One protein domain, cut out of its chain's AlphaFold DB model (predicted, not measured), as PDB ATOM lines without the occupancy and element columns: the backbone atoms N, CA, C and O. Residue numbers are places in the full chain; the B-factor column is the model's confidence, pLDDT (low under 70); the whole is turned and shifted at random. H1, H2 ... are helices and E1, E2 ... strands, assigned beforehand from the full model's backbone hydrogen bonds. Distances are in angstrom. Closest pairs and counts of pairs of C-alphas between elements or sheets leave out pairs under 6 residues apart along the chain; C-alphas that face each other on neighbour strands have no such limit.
ATOM      1  N   GLU A 271     175.397 222.040 218.047       64.88
ATOM      2  CA  GLU A 271     174.474 222.373 219.140       64.88
ATOM      3  C   GLU A 271     174.822 221.576 220.406       64.88
ATOM      4  O   GLU A 271     174.817 222.100 221.521       64.88
ATOM      5  N   VAL A 272     175.223 220.308 220.237       59.91
ATOM      6  CA  VAL A 272     175.683 219.438 221.335       59.91
ATOM      7  C   VAL A 272     176.974 219.964 221.971       59.91
ATOM      8  O   VAL A 272     177.155 219.871 223.188       59.91
ATOM      9  N   GLN A 273     177.863 220.573 221.181       64.12
ATOM     10  CA  GLN A 273     179.068 221.223 221.703       64.12
ATOM     11  C   GLN A 273     178.791 222.552 222.425       64.12
ATOM     12  O   GLN A 273     179.697 223.103 223.057       64.12
ATOM     13  N   GLY A 274     177.533 222.998 222.464       67.62
ATOM     14  CA  GLY A 274     177.084 224.166 223.219       67.62
ATOM     15  C   GLY A 274     177.177 225.471 222.439       67.62
ATOM     16  O   GLY A 274     177.245 226.530 223.061       67.62
ATOM     17  N   TYR A 275     177.202 225.394 221.109       78.44
ATOM     18  CA  TYR A 275     177.045 226.556 220.245       78.44
ATOM     19  C   TYR A 275     175.557 226.871 220.049       78.44
ATOM     20  O   TYR A 275     174.741 225.965 219.894       78.44
ATOM     21  N   LYS A 276     175.207 228.157 220.069       78.75
ATOM     22  CA  LYS A 276     173.855 228.679 219.848       78.75
ATOM     23  C   LYS A 276     173.918 229.858 218.886       78.75
ATOM     24  O   LYS A 276     174.822 230.681 219.000       78.75
ATOM     25  N   VAL A 277     172.953 229.945 217.977       82.00
ATOM     26  CA  VAL A 277     172.770 231.112 217.106       82.00
ATOM     27  C   VAL A 277     171.616 231.934 217.671       82.00
ATOM     28  O   VAL A 277     170.506 231.423 217.798       82.00
ATOM     29  N   LEU A 278     171.896 233.174 218.061       79.75
ATOM     30  CA  LEU A 278     170.903 234.151 218.488       79.75
ATOM     31  C   LEU A 278     170.491 234.983 217.274       79.75
ATOM     32  O   LEU A 278     171.337 235.592 216.619       79.75
ATOM     33  N   GLU A 279     169.196 234.998 216.981       77.50
ATOM     34  CA  GLU A 279     168.602 235.832 215.938       77.50
ATOM     35  C   GLU A 279     168.142 237.145 216.582       77.50
ATOM     36  O   GLU A 279     167.510 237.114 217.637       77.50
ATOM     37  N   GLN A 280     168.475 238.292 215.978       69.25
ATOM     38  CA  GLN A 280     168.109 239.622 216.497       69.25
ATOM     39  C   GLN A 280     168.626 239.876 217.922       69.25
ATOM     40  O   GLN A 280     167.909 240.362 218.801       69.25
ATOM     41  N   ALA A 281     169.882 239.511 218.168       71.31
ATOM     42  CA  ALA A 281     170.472 239.672 219.484       71.31
ATOM     43  C   ALA A 281     170.509 241.160 219.886       71.31
ATOM     44  O   ALA A 281     170.966 242.011 219.122       71.31
ATOM     45  N   LYS A 282     170.011 241.480 221.087       77.31
ATOM     46  CA  LYS A 282     170.005 242.854 221.605       77.31
ATOM     47  C   LYS A 282     171.423 243.251 221.988       77.31
ATOM     48  O   LYS A 282     172.017 242.616 222.852       77.31
ATOM     49  N   VAL A 283     171.947 244.292 221.357       80.25
ATOM     50  CA  VAL A 283     173.259 244.847 221.687       80.25
ATOM     51  C   VAL A 283     173.065 245.966 222.707       80.25
ATOM     52  O   VAL A 283     172.256 246.863 222.470       80.25
ATOM     53  N   SER A 284     173.770 245.909 223.836       80.31
ATOM     54  CA  SER A 284     173.779 246.971 224.844       80.31
ATOM     55  C   SER A 284     175.198 247.493 225.051       80.31
ATOM     56  O   SER A 284     176.173 246.735 225.045       80.31
ATOM     57  N   VAL A 285     175.300 248.812 225.194       82.44
ATOM     58  CA  VAL A 285     176.511 249.508 225.630       82.44
ATOM     59  C   VAL A 285     176.174 250.157 226.956       82.44
ATOM     60  O   VAL A 285     175.392 251.102 227.007       82.44
ATOM     61  N   ASP A 286     176.751 249.623 228.023       83.75
ATOM     62  CA  ASP A 286     176.476 250.072 229.381       83.75
ATOM     63  C   ASP A 286     177.749 250.690 229.983       83.75
ATOM     64  O   ASP A 286     178.828 250.092 229.880       83.75
ATOM     65  N   PRO A 287     177.675 251.879 230.612       81.88
ATOM     66  CA  PRO A 287     178.806 252.431 231.342       81.88
ATOM     67  C   PRO A 287     179.082 251.552 232.564       81.88
ATOM     68  O   PRO A 287     178.213 251.324 233.406       81.88
ATOM     69  N   ASN A 288     180.310 251.055 232.680       77.75
ATOM     70  CA  ASN A 288     180.710 250.236 233.808       77.75
ATOM     71  C   ASN A 288     180.999 251.144 235.021       77.75
ATOM     72  O   ASN A 288     181.924 251.966 234.978       77.75
ATOM     73  N   PRO A 289     180.257 250.982 236.134       71.81
ATOM     74  CA  PRO A 289     180.371 251.862 237.293       71.81
ATOM     75  C   PRO A 289     181.717 251.746 238.024       71.81
ATOM     76  O   PRO A 289     182.057 252.627 238.809       71.81
ATOM     77  N   PHE A 290     182.501 250.690 237.775       71.69
ATOM     78  CA  PHE A 290     183.722 250.400 238.533       71.69
ATOM     79  C   PHE A 290     185.010 250.910 237.884       71.69
ATOM     80  O   PHE A 290     185.979 251.174 238.592       71.69
ATOM     81  N   ASN A 291     185.061 251.037 236.557       77.50
ATOM     82  CA  ASN A 291     186.312 251.331 235.847       77.50
ATOM     83  C   ASN A 291     186.215 252.480 234.830       77.50
ATOM     84  O   ASN A 291     187.174 252.696 234.094       77.50
ATOM     85  N   LYS A 292     185.105 253.237 234.811       75.94
ATOM     86  CA  LYS A 292     184.847 254.344 233.865       75.94
ATOM     87  C   LYS A 292     184.978 253.942 232.383       75.94
ATOM     88  O   LYS A 292     185.166 254.810 231.537       75.94
ATOM     89  N   LYS A 293     184.890 252.645 232.075       86.75
ATOM     90  CA  LYS A 293     184.870 252.102 230.711       86.75
ATOM     91  C   LYS A 293     183.435 251.794 230.291       86.75
ATOM     92  O   LYS A 293     182.549 251.684 231.135       86.75
ATOM     93  N   TYR A 294     183.218 251.595 229.002       82.62
ATOM     94  CA  TYR A 294     181.944 251.170 228.432       82.62
ATOM     95  C   TYR A 294     182.007 249.677 228.122       82.62
ATOM     96  O   TYR A 294     182.882 249.237 227.379       82.62
ATOM     97  N   SER A 295     181.110 248.884 228.706       82.81
ATOM     98  CA  SER A 295     181.001 247.455 228.413       82.81
ATOM     99  C   SER A 295     180.032 247.219 227.266       82.81
ATOM    100  O   SER A 295     178.887 247.667 227.323       82.81
ATOM    101  N   LEU A 296     180.482 246.478 226.260       83.62
ATOM    102  CA  LEU A 296     179.660 246.002 225.159       83.62
ATOM    103  C   LEU A 296     179.164 244.595 225.477       83.62
ATOM    104  O   LEU A 296     179.961 243.679 225.694       83.62
ATOM    105  N   SER A 297     177.848 244.416 225.473       80.94
ATOM    106  CA  SER A 297     177.214 243.119 225.678       80.94
ATOM    107  C   SER A 297     176.212 242.815 224.574       80.94
ATOM    108  O   SER A 297     175.598 243.700 223.984       80.94
ATOM    109  N   VAL A 298     176.052 241.527 224.292       79.19
ATOM    110  CA  VAL A 298     175.005 241.005 223.422       79.19
ATOM    111  C   VAL A 298     174.129 240.087 224.255       79.19
ATOM    112  O   VAL A 298     174.562 239.015 224.687       79.19
ATOM    113  N   ASP A 299     172.890 240.515 224.473       79.56
ATOM    114  CA  ASP A 299     171.942 239.889 225.390       79.56
ATOM    115  C   ASP A 299     172.590 239.698 226.778       79.56
ATOM    116  O   ASP A 299     173.008 240.662 227.415       79.56
ATOM    117  N   ARG A 300     172.746 238.458 227.243       77.81
ATOM    118  CA  ARG A 300     173.396 238.138 228.526       77.81
ATOM    119  C   ARG A 300     174.914 237.928 228.446       77.81
ATOM    120  O   ARG A 300     175.506 237.478 229.429       77.81
ATOM    121  N   TYR A 301     175.532 238.124 227.282       79.44
ATOM    122  CA  TYR A 301     176.933 237.780 227.034       79.44
ATOM    123  C   TYR A 301     177.788 239.035 226.880       79.44
ATOM    124  O   TYR A 301     177.587 239.816 225.957       79.44
ATOM    125  N   HIS A 302     178.778 239.191 227.757       79.44
ATOM    126  CA  HIS A 302     179.777 240.253 227.657       79.44
ATOM    127  C   HIS A 302     180.729 239.986 226.483       79.44
ATOM    128  O   HIS A 302     181.213 238.860 226.329       79.44
ATOM    129  N   LEU A 303     181.008 241.016 225.681       80.25
ATOM    130  CA  LEU A 303     181.968 240.964 224.579       80.25
ATOM    131  C   LEU A 303     183.294 241.577 225.012       80.25
ATOM    132  O   LEU A 303     184.264 240.847 225.194       80.25
ATOM    133  N   ASP A 304     183.323 242.897 225.194       81.06
ATOM    134  CA  ASP A 304     184.553 243.647 225.450       81.06
ATOM    135  C   ASP A 304     184.286 244.970 226.190       81.06
ATOM    136  O   ASP A 304     183.136 245.389 226.346       81.06
ATOM    137  N   MET A 305     185.354 245.624 226.647       84.25
ATOM    138  CA  MET A 305     185.323 246.933 227.297       84.25
ATOM    139  C   MET A 305     186.095 247.977 226.490       84.25
ATOM    140  O   MET A 305     187.240 247.759 226.105       84.25
ATOM    141  N   PHE A 306     185.501 249.154 226.329       83.75
ATOM    142  CA  PHE A 306     186.062 250.271 225.575       83.75
ATOM    143  C   PHE A 306     186.287 251.483 226.477       83.75
ATOM    144  O   PHE A 306     185.514 251.738 227.398       83.75
ATOM    145  N   ASP A 307     187.337 252.254 226.203       84.88
ATOM    146  CA  ASP A 307     187.652 253.456 226.982       84.88
ATOM    147  C   ASP A 307     186.740 254.647 226.630       84.88
ATOM    148  O   ASP A 307     186.571 255.553 227.444       84.88
ATOM    149  N   THR A 308     186.119 254.644 225.444       86.56
ATOM    150  CA  THR A 308     185.201 255.697 224.980       86.56
ATOM    151  C   THR A 308     183.861 255.123 224.520       86.56
ATOM    152  O   THR A 308     183.787 254.008 223.999       86.56
ATOM    153  N   GLU A 309     182.794 255.907 224.694       82.88
ATOM    154  CA  GLU A 309     181.434 255.533 224.284       82.88
ATOM    155  C   GLU A 309     181.332 255.385 222.762       82.88
ATOM    156  O   GLU A 309     180.758 254.422 222.264       82.88
ATOM    157  N   GLU A 310     181.968 256.290 222.015       83.06
ATOM    158  CA  GLU A 310     181.981 256.265 220.551       83.06
ATOM    159  C   GLU A 310     182.618 254.981 220.000       83.06
ATOM    160  O   GLU A 310     182.095 254.391 219.055       83.06
ATOM    161  N   ALA A 311     183.703 254.502 220.621       82.88
ATOM    162  CA  ALA A 311     184.334 253.243 220.234       82.88
ATOM    163  C   ALA A 311     183.429 252.039 220.540       82.88
ATOM    164  O   ALA A 311     183.327 251.124 219.720       82.88
ATOM    165  N   ALA A 312     182.728 252.059 221.678       81.75
ATOM    166  CA  ALA A 312     181.773 251.015 222.038       81.75
ATOM    167  C   ALA A 312     180.558 250.988 221.096       81.75
ATOM    168  O   ALA A 312     180.131 249.912 220.682       81.75
ATOM    169  N   LEU A 313     180.030 252.154 220.712       82.25
ATOM    170  CA  LEU A 313     178.911 252.277 219.775       82.25
ATOM    171  C   LEU A 313     179.306 251.878 218.348       82.25
ATOM    172  O   LEU A 313     178.536 251.199 217.670       82.25
ATOM    173  N   ALA A 314     180.516 252.227 217.899       83.25
ATOM    174  CA  ALA A 314     181.035 251.777 216.609       83.25
ATOM    175  C   ALA A 314     181.204 250.247 216.571       83.25
ATOM    176  O   ALA A 314     180.819 249.602 215.594       83.25
ATOM    177  N   ALA A 315     181.716 249.654 217.655       81.00
ATOM    178  CA  ALA A 315     181.815 248.205 217.793       81.00
ATOM    179  C   ALA A 315     180.433 247.534 217.864       81.00
ATOM    180  O   ALA A 315     180.235 246.499 217.233       81.00
ATOM    181  N   ALA A 316     179.464 248.140 218.561       81.38
ATOM    182  CA  ALA A 316     178.077 247.678 218.614       81.38
ATOM    183  C   ALA A 316     177.413 247.673 217.228       81.38
ATOM    184  O   ALA A 316     176.756 246.700 216.865       81.38
ATOM    185  N   ALA A 317     177.624 248.727 216.434       82.56
ATOM    186  CA  ALA A 317     177.084 248.848 215.080       82.56
ATOM    187  C   ALA A 317     177.695 247.838 214.092       82.56
ATOM    188  O   ALA A 317     177.056 247.474 213.107       82.56
ATOM    189  N   ALA A 318     178.915 247.359 214.355       84.31
ATOM    190  CA  ALA A 318     179.565 246.324 213.554       84.31
ATOM    191  C   ALA A 318     179.031 244.904 213.836       84.31
ATOM    192  O   ALA A 318     179.351 243.970 213.091       84.31
ATOM    193  N   ILE A 319     178.228 244.714 214.894       82.62
ATOM    194  CA  ILE A 319     177.641 243.413 215.229       82.62
ATOM    195  C   ILE A 319     176.501 243.105 214.263       82.62
ATOM    196  O   ILE A 319     175.492 243.801 214.182       82.62
ATOM    197  N   LYS A 320     176.666 242.001 213.544       84.88
ATOM    198  CA  LYS A 320     175.698 241.505 212.563       84.88
ATOM    199  C   LYS A 320     174.507 240.802 213.247       84.88
ATOM    200  O   LYS A 320     174.662 240.293 214.359       84.88
ATOM    201  N   PRO A 321     173.329 240.715 212.595       80.62
ATOM    202  CA  PRO A 321     172.075 240.284 213.231       80.62
ATOM    203  C   PRO A 321     172.047 238.832 213.738       80.62
ATOM    204  O   PRO A 321     171.244 238.525 214.624       80.62
ATOM    205  N   PHE A 322     172.890 237.941 213.202       82.56
ATOM    206  CA  PHE A 322     172.989 236.551 213.656       82.56
ATOM    207  C   PHE A 322     174.245 236.349 214.493       82.56
ATOM    208  O   PHE A 322     175.355 236.292 213.966       82.56
ATOM    209  N   VAL A 323     174.083 236.200 215.804       83.00
ATOM    210  CA  VAL A 323     175.210 236.090 216.736       83.00
ATOM    211  C   VAL A 323     175.434 234.639 217.140       83.00
ATOM    212  O   VAL A 323     174.557 233.989 217.703       83.00
ATOM    213  N   LEU A 324     176.637 234.129 216.883       83.56
ATOM    214  CA  LEU A 324     177.083 232.826 217.352       83.56
ATOM    215  C   LEU A 324     177.685 232.957 218.751       83.56
ATOM    216  O   LEU A 324     178.671 233.667 218.963       83.56
ATOM    217  N   VAL A 325     177.134 232.200 219.689       83.00
ATOM    218  CA  VAL A 325     177.589 232.118 221.076       83.00
ATOM    219  C   VAL A 325     178.011 230.685 221.378       83.00
ATOM    220  O   VAL A 325     177.360 229.736 220.950       83.00
ATOM    221  N   GLY A 326     179.108 230.508 222.109       79.69
ATOM    222  CA  GLY A 326     179.586 229.216 222.594       79.69
ATOM    223  C   GLY A 326     179.503 229.108 224.117       79.69
ATOM    224  O   GLY A 326     179.067 230.023 224.811       79.69
ATOM    225  N   LYS A 327     180.011 228.003 224.676       73.69
ATOM    226  CA  LYS A 327     180.048 227.783 226.139       73.69
ATOM    227  C   LYS A 327     180.767 228.884 226.927       73.69
ATOM    228  O   LYS A 327     180.455 229.076 228.096       73.69
ATOM    229  N   ARG A 328     181.745 229.557 226.314       71.06
ATOM    230  CA  ARG A 328     182.567 230.608 226.941       71.06
ATOM    231  C   ARG A 328     182.082 232.034 226.641       71.06
ATOM    232  O   ARG A 328     182.754 232.973 227.041       71.06
ATOM    233  N   GLY A 329     180.940 232.194 225.972       78.44
ATOM    234  CA  GLY A 329     180.395 233.501 225.598       78.44
ATOM    235  C   GLY A 329     180.386 233.737 224.091       78.44
ATOM    236  O   GLY A 329     180.337 232.783 223.308       78.44
ATOM    237  N   PHE A 330     180.364 235.012 223.700       80.75
ATOM    238  CA  PHE A 330     180.303 235.452 222.307       80.75
ATOM    239  C   PHE A 330     181.447 234.857 221.474       80.75
ATOM    240  O   PHE A 330     182.585 234.780 221.931       80.75
ATOM    241  N   VAL A 331     181.140 234.420 220.249       83.12
ATOM    242  CA  VAL A 331     182.132 233.858 219.319       83.12
ATOM    243  C   VAL A 331     182.299 234.755 218.101       83.12
ATOM    244  O   VAL A 331     183.425 235.093 217.749       83.12
ATOM    245  N   SER A 332     181.206 235.084 217.408       83.12
ATOM    246  CA  SER A 332     181.223 235.934 216.211       83.12
ATOM    247  C   SER A 332     179.798 236.326 215.797       83.12
ATOM    248  O   SER A 332     178.834 235.764 216.313       83.12
ATOM    249  N   SER A 333     179.659 237.242 214.840       86.31
ATOM    250  CA  SER A 333     178.375 237.668 214.270       86.31
ATOM    251  C   SER A 333     178.374 237.547 212.743       86.31
ATOM    252  O   SER A 333     179.398 237.795 212.108       86.31
ATOM    253  N   PHE A 334     177.228 237.207 212.151       85.56
ATOM    254  CA  PHE A 334     177.053 236.898 210.730       85.56
ATOM    255  C   PHE A 334     175.816 237.581 210.134       85.56
ATOM    256  O   PHE A 334     174.862 237.897 210.846       85.56
ATOM    257  N   ASP A 335     175.833 237.784 208.814       83.06
ATOM    258  CA  ASP A 335     174.737 238.433 208.077       83.06
ATOM    259  C   ASP A 335     173.566 237.478 207.814       83.06
ATOM    260  O   ASP A 335     172.435 237.918 207.633       83.06
ATOM    261  N   SER A 336     173.822 236.165 207.826       84.12
ATOM    262  CA  SER A 336     172.797 235.135 207.668       84.12
ATOM    263  C   SER A 336     172.941 234.020 208.702       84.12
ATOM    264  O   SER A 336     174.034 233.711 209.193       84.12
ATOM    265  N   ARG A 337     171.808 233.378 208.994       80.31
ATOM    266  CA  ARG A 337     171.726 232.196 209.857       80.31
ATOM    267  C   ARG A 337     172.587 231.049 209.338       80.31
ATOM    268  O   ARG A 337     173.245 230.375 210.124       80.31
ATOM    269  N   GLU A 338     172.595 230.835 208.026       81.19
ATOM    270  CA  GLU A 338     173.326 229.739 207.385       81.19
ATOM    271  C   GLU A 338     174.832 229.870 207.621       81.19
ATOM    272  O   GLU A 338     175.456 228.916 208.081       81.19
ATOM    273  N   PHE A 339     175.395 231.070 207.451       81.56
ATOM    274  CA  PHE A 339     176.808 231.319 207.742       81.56
ATOM    275  C   PHE A 339     177.145 231.126 209.225       81.56
ATOM    276  O   PHE A 339     178.192 230.563 209.548       81.56
ATOM    277  N   ALA A 340     176.255 231.531 210.138       80.81
ATOM    278  CA  ALA A 340     176.447 231.296 211.569       80.81
ATOM    279  C   ALA A 340     176.459 229.795 211.913       80.81
ATOM    280  O   ALA A 340     177.297 229.342 212.699       80.81
ATOM    281  N   VAL A 341     175.566 229.016 211.295       80.12
ATOM    282  CA  VAL A 341     175.481 227.558 211.461       80.12
ATOM    283  C   VAL A 341     176.687 226.857 210.838       80.12
ATOM    284  O   VAL A 341     177.256 225.963 211.463       80.12
ATOM    285  N   GLU A 342     177.136 227.256 209.649       79.88
ATOM    286  CA  GLU A 342     178.347 226.704 209.035       79.88
ATOM    287  C   GLU A 342     179.596 227.011 209.860       79.88
ATOM    288  O   GLU A 342     180.411 226.116 210.097       79.88
ATOM    289  N   ALA A 343     179.723 228.230 210.385       79.88
ATOM    290  CA  ALA A 343     180.812 228.593 211.282       79.88
ATOM    291  C   ALA A 343     180.771 227.790 212.594       79.88
ATOM    292  O   ALA A 343     181.819 227.382 213.106       79.88
ATOM    293  N   ALA A 344     179.578 227.517 213.134       79.38
ATOM    294  CA  ALA A 344     179.402 226.635 214.284       79.38
ATOM    295  C   ALA A 344     179.798 225.186 213.952       79.38
ATOM    296  O   ALA A 344     180.530 224.552 214.715       79.38
ATOM    297  N   LYS A 345     179.387 224.675 212.783       79.25
ATOM    298  CA  LYS A 345     179.762 223.349 212.267       79.25
ATOM    299  C   LYS A 345     181.273 223.232 212.101       79.25
ATOM    300  O   LYS A 345     181.850 222.282 212.626       79.25
ATOM    301  N   GLY A 346     181.915 224.194 211.441       74.19
ATOM    302  CA  GLY A 346     183.366 224.246 211.255       74.19
ATOM    303  C   GLY A 346     184.117 224.222 212.585       74.19
ATOM    304  O   GLY A 346     184.991 223.382 212.783       74.19
ATOM    305  N   ARG A 347     183.703 225.048 213.553       74.25
ATOM    306  CA  ARG A 347     184.308 225.048 214.895       74.25
ATOM    307  C   ARG A 347     184.052 223.757 215.666       74.25
ATOM    308  O   ARG A 347     184.956 223.269 216.330       74.25
ATOM    309  N   SER A 348     182.873 223.152 215.527       66.94
ATOM    310  CA  SER A 348     182.567 221.881 216.194       66.94
ATOM    311  C   SER A 348     183.343 220.681 215.640       66.94
ATOM    312  O   SER A 348     183.560 219.691 216.342       66.94
ATOM    313  N   ARG A 349     183.788 220.779 214.380       70.75
ATOM    314  CA  ARG A 349     184.702 219.831 213.726       70.75
ATOM    315  C   ARG A 349     186.171 220.073 214.132       70.75
ATOM    316  O   ARG A 349     187.025 219.217 213.906       70.75
ATOM    317  N   GLY A 350     186.467 221.209 214.767       52.38
ATOM    318  CA  GLY A 350     187.805 221.755 214.979       52.38
ATOM    319  C   GLY A 350     188.547 221.243 216.213       52.38
ATOM    320  O   GLY A 350     188.727 221.976 217.177       52.38
TER     321      GLY A 350
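This is residues 271 to 350 of the 386 residues of an uncharacterized protein of Cupriavidus sp. UYMSc13B (UniProt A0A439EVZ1). Two small lobes sit end to end, each a three-stranded antiparallel sheet with one helix over one face: E2, E3 and E4 with H1, and E1, E5 and E6 with H2. The lobes meet where E4 comes near E6, and the chain passes from E1 through the whole first lobe before E5. The printed part has 80 residues, with order E1 E2 E3 E4 H1 E5 E6 H2 and mixed class. It is compact, with a radius of gyration of the C-alphas of 13.4 A, yet elongated, spanning 40 by 22 by 18 A.

E2 is residues 283 to 287, E3 294 to 298 and E4 301 to 306, 15.5 A long. H1 is residues 309 to 317, 12.2 A. E1, residues 276 to 279, begins at C-alpha 276 (173.855, 228.679, 219.848). E5 is residues 322 to 326, E6 329 to 334, 15.6 A. H2, residues 337 to 349, 18.3 A, ends at C-alpha 349 (184.702, 219.831, 213.726).

E2, E3 and E4 form a meander, each strand the antiparallel neighbour of the one before, with N 284 and O 297 at 2.9 A and N 298 and O 301 at 2.8 A. H1 is on this sheet at a height of 8.4 A, over E3 and only just not over E2, with 2 C-alphas there; it runs along the strands, at 8 degrees to E3 on the local plane. The closest C-alphas of E4 and E6, Tyr 301 and Gly 329, are 5.7 A apart. In the sheet E1 E5 E6, N 276 and O 325 are 2.8 A apart, and in the hairpin of E5 and E6, N 324 and O 332 are 2.8 A apart. H2 is on it at a height of 9.3 A, over E5 and E6, along the strands. H1 and H2 are apart. In H1 and H2 every O i to N i+4 pair is within hydrogen-bond range.

The farthest C-alphas, Pro 289 and Arg 349, are 40.0 A apart. The printed part has no cut and no long link. Mean pLDDT of the printed part is 79.0, under 70 at residues 271 to 274, 280, 348 and 350.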